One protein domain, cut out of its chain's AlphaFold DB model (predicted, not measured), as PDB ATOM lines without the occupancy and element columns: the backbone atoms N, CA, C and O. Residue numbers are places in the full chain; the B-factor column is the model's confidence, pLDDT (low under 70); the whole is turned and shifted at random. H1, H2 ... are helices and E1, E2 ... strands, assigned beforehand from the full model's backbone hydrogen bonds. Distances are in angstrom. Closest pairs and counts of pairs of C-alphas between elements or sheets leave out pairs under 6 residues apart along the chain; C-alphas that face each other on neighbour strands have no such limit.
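AT A GLANCE: This is residues 3 to 73 of the 80 residues of an uncharacterized protein of Ktedonobacter racemifer DSM 44963 (UniProt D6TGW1). A single six-stranded sheet curls like part of a barrel and folds back on itself, E2 and E1 facing E3, E4 and E5 with E6 as the hinge, and its edge strands E2 and E5 come near closing it. The one helix, H1, sits at one end of this sheet, near E3. The printed part has 71 residues, in the order E1 E2 H1 E3 E4 E5 E6; the sheet's order is E2 E1 E6 E3 E4 E5, all antiparallel, and the class is mixed. It is compact, with a radius of gyration of the C-alphas of 11.8 A, and rounded, spanning 32 by 30 by 23 A.

IN THESE COORDINATES: E1, residues 3 to 6, begins at C-alpha 3 (22.171, -29.976, -23.463) and is 9.7 A long. E2 is residues 9 to 13, 13.0 A. H1 is residues 17 to 28, 16.8 A. E3 is residues 33 to 38, 16.5 A; E4, 45 to 50, 14.5 A; E5, 56 to 58, 6.4 A. E6, residues 67 to 72, 16.1 A, ends at C-alpha 72 (32.598, -28.057, -18.206).

HOW THE PARTS SIT: E1 and E2 form a hairpin, N 4 to O 11 at 2.8 A. E6 pairs staggered, with E1 (N 3 to O 68, 2.8 A) and E3 (N 37 to O 71, 2.9 A). E3, E4 and E5 form a meander, each strand the antiparallel neighbour of the one before, with N 34 to O 49 at 2.9 A and N 48 to O 57 at 2.8 A; with E6 they make a Greek key, E3 being also the antiparallel neighbour of E6. The closest C-alphas of E2 and E5, Thr 11 and Ile 56, are 6.6 A apart. H1 is on the sheet at a height of 10.2 A, over E3 and along the strands, at 22 degrees on the local plane. In H1 every O i to N i+4 pair is within hydrogen-bond range.

THE WHOLE: The farthest C-alphas, Gln 7 and Gln 29, are 33.1 A apart. The printed part has no cut and no long link; mean pLDDT of the printed part is 91.0, and no printed residue is under 70.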
ATOM      1  N   LEU A   3      22.450 -29.018 -22.399       94.12
ATOM      2  CA  LEU A   3      22.171 -29.976 -23.463       94.12
ATOM      3  C   LEU A   3      20.671 -29.995 -23.738       94.12
ATOM      4  O   LEU A   3      19.870 -29.962 -22.803       94.12
ATOM      5  N   MET A   4      20.307 -30.033 -25.013       94.44
ATOM      6  CA  MET A   4      18.930 -30.033 -25.493       94.44
ATOM      7  C   MET A   4      18.733 -31.226 -26.420       94.44
ATOM      8  O   MET A   4      19.495 -31.396 -27.377       94.44
ATOM      9  N   LYS A   5      17.695 -32.025 -26.174       93.00
ATOM     10  CA  LYS A   5      17.272 -33.052 -27.124       93.00
ATOM     11  C   LYS A   5      16.578 -32.386 -28.314       93.00
ATOM     12  O   LYS A   5      15.718 -31.520 -28.157       93.00
ATOM     13  N   ARG A   6      16.980 -32.774 -29.519       90.50
ATOM     14  CA  ARG A   6      16.385 -32.403 -30.808       90.50
ATOM     15  C   ARG A   6      16.039 -33.680 -31.576       90.50
ATOM     16  O   ARG A   6      16.495 -34.765 -31.217       90.50
ATOM     17  N   GLN A   7      15.248 -33.547 -32.641       87.19
ATOM     18  CA  GLN A   7      14.898 -34.680 -33.509       87.19
ATOM     19  C   GLN A   7      16.143 -35.356 -34.107       87.19
ATOM     20  O   GLN A   7      16.194 -36.576 -34.191       87.19
ATOM     21  N   GLU A   8      17.165 -34.568 -34.443       85.69
ATOM     22  CA  GLU A   8      18.394 -35.035 -35.102       85.69
ATOM     23  C   GLU A   8      19.491 -35.486 -34.122       85.69
ATOM     24  O   GLU A   8      20.499 -36.046 -34.540       85.69
ATOM     25  N   GLY A   9      19.325 -35.259 -32.813       88.69
ATOM     26  CA  GLY A   9      20.361 -35.578 -31.832       88.69
ATOM     27  C   GLY A   9      20.329 -34.696 -30.592       88.69
ATOM     28  O   GLY A   9      19.296 -34.132 -30.234       88.69
ATOM     29  N   VAL A  10      21.463 -34.598 -29.907       93.06
ATOM     30  CA  VAL A  10      21.639 -33.707 -28.755       93.06
ATOM     31  C   VAL A  10      22.526 -32.547 -29.166       93.06
ATOM     32  O   VAL A  10      23.608 -32.753 -29.706       93.06
ATOM     33  N   THR A  11      22.071 -31.330 -28.890       93.88
ATOM     34  CA  THR A  11      22.846 -30.114 -29.139       93.88
ATOM     35  C   THR A  11      23.129 -29.386 -27.838       93.88
ATOM     36  O   THR A  11      22.409 -29.535 -26.847       93.88
ATOM     37  N   VAL A  12      24.182 -28.574 -27.833       94.00
ATOM     38  CA  VAL A  12      24.467 -27.667 -26.725       94.00
ATOM     39  C   VAL A  12      23.863 -26.295 -26.998       94.00
ATOM     40  O   VAL A  12      23.951 -25.744 -28.092       94.00
ATOM     41  N   HIS A  13      23.245 -25.731 -25.973       94.25
ATOM     42  CA  HIS A  13      22.870 -24.335 -25.900       94.25
ATOM     43  C   HIS A  13      23.791 -23.652 -24.887       94.25
ATOM     44  O   HIS A  13      23.760 -23.937 -23.682       94.25
ATOM     45  N   ILE A  14      24.610 -22.744 -25.408       91.44
ATOM     46  CA  ILE A  14      25.512 -21.878 -24.658       91.44
ATOM     47  C   ILE A  14      24.816 -20.527 -24.504       91.44
ATOM     48  O   ILE A  14      24.395 -19.941 -25.498       91.44
ATOM     49  N   SER A  15      24.612 -20.071 -23.270       85.69
ATOM     50  CA  SER A  15      23.798 -18.870 -23.008       85.69
ATOM     51  C   SER A  15      24.630 -17.691 -22.520       85.69
ATOM     52  O   SER A  15      24.111 -16.579 -22.465       85.69
ATOM     53  N   LEU A  16      25.886 -17.921 -22.134       87.94
ATOM     54  CA  LEU A  16      26.755 -16.898 -21.567       87.94
ATOM     55  C   LEU A  16      28.002 -16.723 -22.452       87.94
ATOM     56  O   LEU A  16      28.628 -17.725 -22.791       87.94
ATOM     57  N   PRO A  17      28.405 -15.484 -22.798       89.44
ATOM     58  CA  PRO A  17      29.570 -15.241 -23.658       89.44
ATOM     59  C   PRO A  17      30.865 -15.887 -23.150       89.44
ATOM     60  O   PRO A  17      31.604 -16.480 -23.932       89.44
ATOM     61  N   TRP A  18      31.086 -15.875 -21.833       87.88
ATOM     62  CA  TRP A  18      32.284 -16.464 -21.229       87.88
ATOM     63  C   TRP A  18      32.399 -17.977 -21.468       87.88
ATOM     64  O   TRP A  18      33.502 -18.506 -21.478       87.88
ATOM     65  N   GLU A  19      31.287 -18.697 -21.668       90.12
ATOM     66  CA  GLU A  19      31.321 -20.139 -21.952       90.12
ATOM     67  C   GLU A  19      31.945 -20.400 -23.335       90.12
ATOM     68  O   GLU A  19      32.700 -21.356 -23.502       90.12
ATOM     69  N   ILE A  20      31.673 -19.519 -24.307       91.44
ATOM     70  CA  ILE A  20      32.258 -19.556 -25.656       91.44
ATOM     71  C   ILE A  20      33.740 -19.192 -25.588       91.44
ATOM     72  O   ILE A  20      34.574 -19.925 -26.111       91.44
ATOM     73  N   GLU A  21      34.073 -18.088 -24.914       92.69
ATOM     74  CA  GLU A  21      35.461 -17.641 -24.730       92.69
ATOM     75  C   GLU A  21      36.302 -18.716 -24.038       92.69
ATOM     76  O   GLU A  21      37.437 -18.989 -24.429       92.69
ATOM     77  N   TYR A  22      35.723 -19.390 -23.045       91.50
ATOM     78  CA  TYR A  22      36.400 -20.460 -22.339       91.50
ATOM     79  C   TYR A  22      36.628 -21.686 -23.234       91.50
ATOM     80  O   TYR A  22      37.750 -22.189 -23.274       91.50
ATOM     81  N   LEU A  23      35.631 -22.136 -24.006       92.62
ATOM     82  CA  LEU A  23      35.817 -23.219 -24.986       92.62
ATOM     83  C   LEU A  23      36.859 -22.856 -26.054       92.62
ATOM     84  O   LEU A  23      37.721 -23.679 -26.364       92.62
ATOM     85  N   ALA A  24      36.854 -21.616 -26.547       93.69
ATOM     86  CA  ALA A  24      37.875 -21.119 -27.465       93.69
ATOM     87  C   ALA A  24      39.276 -21.185 -26.835       93.69
ATOM     88  O   ALA A  24      40.190 -21.749 -27.436       93.69
ATOM     89  N   SER A  25      39.426 -20.732 -25.584       94.31
ATOM     90  CA  SER A  25      40.703 -20.802 -24.860       94.31
ATOM     91  C   SER A  25      41.196 -22.241 -24.659       94.31
ATOM     92  O   SER A  25      42.400 -22.498 -24.685       94.31
ATOM     93  N   LEU A  26      40.284 -23.207 -24.477       92.88
ATOM     94  CA  LEU A  26      40.625 -24.628 -24.389       92.88
ATOM     95  C   LEU A  26      41.081 -25.163 -25.751       92.88
ATOM     96  O   LEU A  26      42.076 -25.888 -25.815       92.88
ATOM     97  N   SER A  27      40.423 -24.751 -26.837       93.00
ATOM     98  CA  SER A  27      40.841 -25.090 -28.198       93.00
ATOM     99  C   SER A  27      42.242 -24.560 -28.519       93.00
ATOM    100  O   SER A  27      43.027 -25.281 -29.129       93.00
ATOM    101  N   GLU A  28      42.571 -23.334 -28.108       94.19
ATOM    102  CA  GLU A  28      43.902 -22.729 -28.289       94.19
ATOM    103  C   GLU A  28      44.997 -23.477 -27.516       94.19
ATOM    104  O   GLU A  28      46.136 -23.566 -27.966       94.19
ATOM    105  N   GLN A  29      44.638 -24.087 -26.384       92.88
ATOM    106  CA  GLN A  29      45.513 -24.962 -25.598       92.88
ATOM    107  C   GLN A  29      45.610 -26.395 -26.161       92.88
ATOM    108  O   GLN A  29      46.204 -27.263 -25.522       92.88
ATOM    109  N   GLY A  30      45.003 -26.673 -27.322       91.75
ATOM    110  CA  GLY A  30      44.982 -27.999 -27.945       91.75
ATOM    111  C   GLY A  30      44.032 -28.997 -27.275       91.75
ATOM    112  O   GLY A  30      44.131 -30.199 -27.515       91.75
ATOM    113  N   ARG A  31      43.114 -28.535 -26.417       90.50
ATOM    114  CA  ARG A  31      42.128 -29.389 -25.739       90.50
ATOM    115  C   ARG A  31      40.843 -29.460 -26.550       90.50
ATOM    116  O   ARG A  31      39.889 -28.751 -26.257       90.50
ATOM    117  N   GLU A  32      40.837 -30.333 -27.552       92.31
ATOM    118  CA  GLU A  32      39.719 -30.439 -28.495       92.31
ATOM    119  C   GLU A  32      38.452 -31.040 -27.888       92.31
ATOM    120  O   GLU A  32      37.370 -30.563 -28.188       92.31
ATOM    121  N   TRP A  33      38.555 -32.060 -27.034       94.44
ATOM    122  CA  TRP A  33      37.393 -32.690 -26.401       94.44
ATOM    123  C   TRP A  33      37.401 -32.429 -24.900       94.44
ATOM    124  O   TRP A  33      38.345 -32.794 -24.197       94.44
ATOM    125  N   VAL A  34      36.332 -31.808 -24.405       94.06
ATOM    126  CA  VAL A  34      36.217 -31.347 -23.018       94.06
ATOM    127  C   VAL A  34      35.063 -32.070 -22.321       94.06
ATOM    128  O   VAL A  34      33.976 -32.143 -22.897       94.06
ATOM    129  N   PRO A  35      35.240 -32.590 -21.092       94.19
ATOM    130  CA  PRO A  35      34.167 -33.290 -20.399       94.19
ATOM    131  C   PRO A  35      33.017 -32.368 -19.989       94.19
ATOM    132  O   PRO A  35      33.220 -31.280 -19.441       94.19
ATOM    133  N   LEU A  36      31.797 -32.859 -20.189       93.31
ATOM    134  CA  LEU A  36      30.563 -32.295 -19.662       93.31
ATOM    135  C   LEU A  36      30.098 -33.132 -18.479       93.31
ATOM    136  O   LEU A  36      29.929 -34.343 -18.616       93.31
ATOM    137  N   SER A  37      29.814 -32.482 -17.353       92.44
ATOM    138  CA  SER A  37      29.188 -33.141 -16.204       92.44
ATOM    139  C   SER A  37      27.804 -32.596 -15.919       92.44
ATOM    140  O   SER A  37      27.517 -31.418 -16.153       92.44
ATOM    141  N   SER A  38      26.955 -33.466 -15.375       91.19
ATOM    142  CA  SER A  38      25.723 -33.059 -14.713       91.19
ATOM    143  C   SER A  38      26.024 -32.158 -13.512       91.19
ATOM    144  O   SER A  38      27.146 -32.076 -13.015       91.19
ATOM    145  N   THR A  39      24.994 -31.459 -13.049       85.94
ATOM    146  CA  THR A  39      25.056 -30.610 -11.854       85.94
ATOM    147  C   THR A  39      24.271 -31.258 -10.712       85.94
ATOM    148  O   THR A  39      23.357 -32.040 -10.969       85.94
ATOM    149  N   GLY A  40      24.625 -30.932  -9.465       83.56
ATOM    150  CA  GLY A  40      23.996 -31.468  -8.252       83.56
ATOM    151  C   GLY A  40      24.924 -32.373  -7.439       83.56
ATOM    152  O   GLY A  40      26.091 -32.548  -7.786       83.56
ATOM    153  N   ASP A  41      24.387 -32.953  -6.364       77.50
ATOM    154  CA  ASP A  41      25.159 -33.699  -5.353       77.50
ATOM    155  C   ASP A  41      25.832 -34.968  -5.903       77.50
ATOM    156  O   ASP A  41      26.855 -35.404  -5.386       77.50
ATOM    157  N   ASN A  42      25.305 -35.512  -7.003       81.06
ATOM    158  CA  ASN A  42      25.867 -36.648  -7.736       81.06
ATOM    159  C   ASN A  42      26.307 -36.221  -9.146       81.06
ATOM    160  O   ASN A  42      25.887 -36.803 -10.151       81.06
ATOM    161  N   ALA A  43      27.098 -35.147  -9.229       85.88
ATOM    162  CA  ALA A  43      27.688 -34.699 -10.485       85.88
ATOM    163  C   ALA A  43      28.525 -35.827 -11.112       85.88
ATOM    164  O   ALA A  43      29.452 -36.351 -10.497       85.88
ATOM    165  N   GLN A  44      28.195 -36.190 -12.348       89.69
ATOM    166  CA  GLN A  44      28.873 -37.236 -13.108       89.69
ATOM    167  C   GLN A  44      29.128 -36.765 -14.532       89.69
ATOM    168  O   GLN A  44      28.347 -35.981 -15.078       89.69
ATOM    169  N   VAL A  45      30.199 -37.273 -15.141       92.25
ATOM    170  CA  VAL A  45      30.499 -37.013 -16.549       92.25
ATOM    171  C   VAL A  45      29.423 -37.677 -17.402       92.25
ATOM    172  O   VAL A  45      29.210 -38.885 -17.329       92.25
ATOM    173  N   VAL A  46      28.730 -36.870 -18.199       93.00
ATOM    174  CA  VAL A  46      27.634 -37.305 -19.076       93.00
ATOM    175  C   VAL A  46      28.076 -37.439 -20.531       93.00
ATOM    176  O   VAL A  46      27.398 -38.072 -21.339       93.00
ATOM    177  N   GLY A  47      29.202 -36.827 -20.886       94.38
ATOM    178  CA  GLY A  47      29.646 -36.721 -22.262       94.38
ATOM    179  C   GLY A  47      30.865 -35.830 -22.422       94.38
ATOM    180  O   GLY A  47      31.450 -35.351 -21.452       94.38
ATOM    181  N   MET A  48      31.187 -35.564 -23.677       95.88
ATOM    182  CA  MET A  48      32.238 -34.665 -24.120       95.88
ATOM    183  C   MET A  48      31.648 -33.642 -25.093       95.88
ATOM    184  O   MET A  48      30.708 -33.945 -25.832       95.88
ATOM    185  N   ILE A  49      32.220 -32.442 -25.107       95.69
ATOM    186  CA  ILE A  49      31.968 -31.406 -26.108       95.69
ATOM    187  C   ILE A  49      33.256 -31.107 -26.867       95.69
ATOM    188  O   ILE A  49      34.318 -30.979 -26.254       95.69
ATOM    189  N   ASN A  50      33.165 -30.967 -28.187       95.88
ATOM    190  CA  ASN A  50      34.276 -30.454 -28.970       95.88
ATOM    191  C   ASN A  50      34.415 -28.939 -28.752       95.88
ATOM    192  O   ASN A  50      33.470 -28.182 -28.975       95.88
ATOM    193  N   SER A  51      35.585 -28.473 -28.333       94.69
ATOM    194  CA  SER A  51      35.848 -27.076 -27.984       94.69
ATOM    195  C   SER A  51      35.776 -26.112 -29.170       94.69
ATOM    196  O   SER A  51      35.655 -24.909 -28.959       94.69
ATOM    197  N   ARG A  52      35.873 -26.620 -30.408       93.44
ATOM    198  CA  ARG A  52      35.838 -25.830 -31.646       93.44
ATOM    199  C   ARG A  52      34.527 -25.998 -32.411       93.44
ATOM    200  O   ARG A  52      33.967 -25.001 -32.853       93.44
ATOM    201  N   SER A  53      34.059 -27.232 -32.601       94.88
ATOM    202  CA  SER A  53      32.839 -27.522 -33.376       94.88
ATOM    203  C   SER A  53      31.566 -27.569 -32.528       94.88
ATOM    204  O   SER A  53      30.469 -27.550 -33.081       94.88
ATOM    205  N   TYR A  54      31.689 -27.633 -31.197       94.12
ATOM    206  CA  TYR A  54      30.582 -27.826 -30.248       94.12
ATOM    207  C   TYR A  54      29.787 -29.123 -30.441       94.12
ATOM    208  O   TYR A  54      28.689 -29.271 -29.899       94.12
ATOM    209  N   GLU A  55      30.348 -30.082 -31.179       95.00
ATOM    210  CA  GLU A  55      29.792 -31.424 -31.300       95.00
ATOM    211  C   GLU A  55      29.753 -32.116 -29.938       95.00
ATOM    212  O   GLU A  55      30.660 -31.959 -29.119       95.00
ATOM    213  N   ILE A  56      28.694 -32.891 -29.701       95.12
ATOM    214  CA  ILE A  56      28.443 -33.560 -28.424       95.12
ATOM    215  C   ILE A  56      28.558 -35.067 -28.602       95.12
ATOM    216  O   ILE A  56      27.898 -35.653 -29.458       95.12
ATOM    217  N   GLN A  57      29.353 -35.697 -27.742       95.06
ATOM    218  CA  GLN A  57      29.445 -37.148 -27.621       95.06
ATOM    219  C   GLN A  57      28.989 -37.558 -26.226       95.06
ATOM    220  O   GLN A  57      29.659 -37.266 -25.239       95.06
ATOM    221  N   LEU A  58      27.835 -38.210 -26.123       93.94
ATOM    222  CA  LEU A  58      27.336 -38.709 -24.842       93.94
ATOM    223  C   LEU A  58      28.004 -40.034 -24.478       93.94
ATOM    224  O   LEU A  58      28.301 -40.850 -25.353       93.94
ATOM    225  N   HIS A  59      28.204 -40.264 -23.181       93.44
ATOM    226  CA  HIS A  59      28.627 -41.575 -22.702       93.44
ATOM    227  C   HIS A  59      27.529 -42.624 -22.961       93.44
ATOM    228  O   HIS A  59      26.338 -42.298 -22.892       93.44
ATOM    229  N   PRO A  60      27.893 -43.894 -23.224       90.25
ATOM    230  CA  PRO A  60      26.915 -44.964 -23.387       90.25
ATOM    231  C   PRO A  60      25.951 -45.047 -22.197       90.25
ATOM    232  O   PRO A  60      26.377 -45.033 -21.045       90.25
ATOM    233  N   GLY A  61      24.650 -45.137 -22.481       89.25
ATOM    234  CA  GLY A  61      23.598 -45.213 -21.460       89.25
ATOM    235  C   GLY A  61      23.145 -43.865 -20.886       89.25
ATOM    236  O   GLY A  61      22.181 -43.836 -20.126       89.25
ATOM    237  N   VAL A  62      23.780 -42.749 -21.259       89.88
ATOM    238  CA  VAL A  62      23.285 -41.407 -20.929       89.88
ATOM    239  C   VAL A  62      22.211 -40.997 -21.930       89.88
ATOM    240  O   VAL A  62      22.466 -40.908 -23.130       89.88
ATOM    241  N   GLU A  63      21.023 -40.677 -21.426       89.19
ATOM    242  CA  GLU A  63      19.914 -40.165 -22.225       89.19
ATOM    243  C   GLU A  63      19.528 -38.749 -21.782       89.19
ATOM    244  O   GLU A  63      19.244 -38.491 -20.612       89.19
ATOM    245  N   ILE A  64      19.498 -37.820 -22.740       90.00
ATOM    246  CA  ILE A  64      18.953 -36.476 -22.536       90.00
ATOM    247  C   ILE A  64      17.497 -36.512 -22.991       90.00
ATOM    248  O   ILE A  64      17.242 -36.560 -24.193       90.00
ATOM    249  N   VAL A  65      16.563 -36.501 -22.037       85.00
ATOM    250  CA  VAL A  65      15.122 -36.616 -22.327       85.00
ATOM    251  C   VAL A  65      14.597 -35.354 -23.016       85.00
ATOM    252  O   VAL A  65      14.119 -35.428 -24.139       85.00
ATOM    253  N   ASP A  66      14.784 -34.185 -22.396       87.06
ATOM    254  CA  ASP A  66      14.372 -32.892 -22.970       87.06
ATOM    255  C   ASP A  66      15.500 -31.862 -22.885       87.06
ATOM    256  O   ASP A  66      15.981 -31.315 -23.884       87.06
ATOM    257  N   ARG A  67      15.950 -31.603 -21.657       91.38
ATOM    258  CA  ARG A  67      16.976 -30.615 -21.343       91.38
ATOM    259  C   ARG A  67      17.759 -31.047 -20.116       91.38
ATOM    260  O   ARG A  67      17.169 -31.425 -19.110       91.38
ATOM    261  N   GLN A  68      19.071 -30.848 -20.151       91.06
ATOM    262  CA  GLN A  68      19.936 -31.056 -18.996       91.06
ATOM    263  C   GLN A  68      20.920 -29.902 -18.830       91.06
ATOM    264  O   GLN A  68      21.562 -29.468 -19.784       91.06
ATOM    265  N   VAL A  69      21.041 -29.379 -17.609       91.38
ATOM    266  CA  VAL A  69      22.084 -28.399 -17.277       91.38
ATOM    267  C   VAL A  69      23.399 -29.138 -17.078       91.38
ATOM    268  O   VAL A  69      23.457 -30.107 -16.319       91.38
ATOM    269  N   VAL A  70      24.441 -28.652 -17.749       92.19
ATOM    270  CA  VAL A  70      25.787 -29.221 -17.688       92.19
ATOM    271  C   VAL A  70      26.837 -28.139 -17.483       92.19
ATOM    272  O   VAL A  70      26.659 -26.974 -17.873       92.19
ATOM    273  N   VAL A  71      27.949 -28.554 -16.892       91.31
ATOM    274  CA  VAL A  71      29.147 -27.740 -16.688       91.31
ATOM    275  C   VAL A  71      30.342 -28.394 -17.362       91.31
ATOM    276  O   VAL A  71      30.414 -29.620 -17.464       91.31
ATOM    277  N   LEU A  72      31.286 -27.568 -17.804       88.75
ATOM    278  CA  LEU A  72      32.598 -28.057 -18.206       88.75
ATOM    279  C   LEU A  72      33.307 -28.531 -16.950       88.75
ATOM    280  O   LEU A  72      33.441 -27.776 -15.987       88.75
ATOM    281  N   SER A  73      33.709 -29.792 -16.943       72.56
ATOM    282  CA  SER A  73      34.518 -30.309 -15.847       72.56
ATOM    283  C   SER A  73      35.988 -30.068 -16.143       72.56
ATOM    284  O   SER A  73      36.387 -30.110 -17.312       72.56
TER     285      SER A  73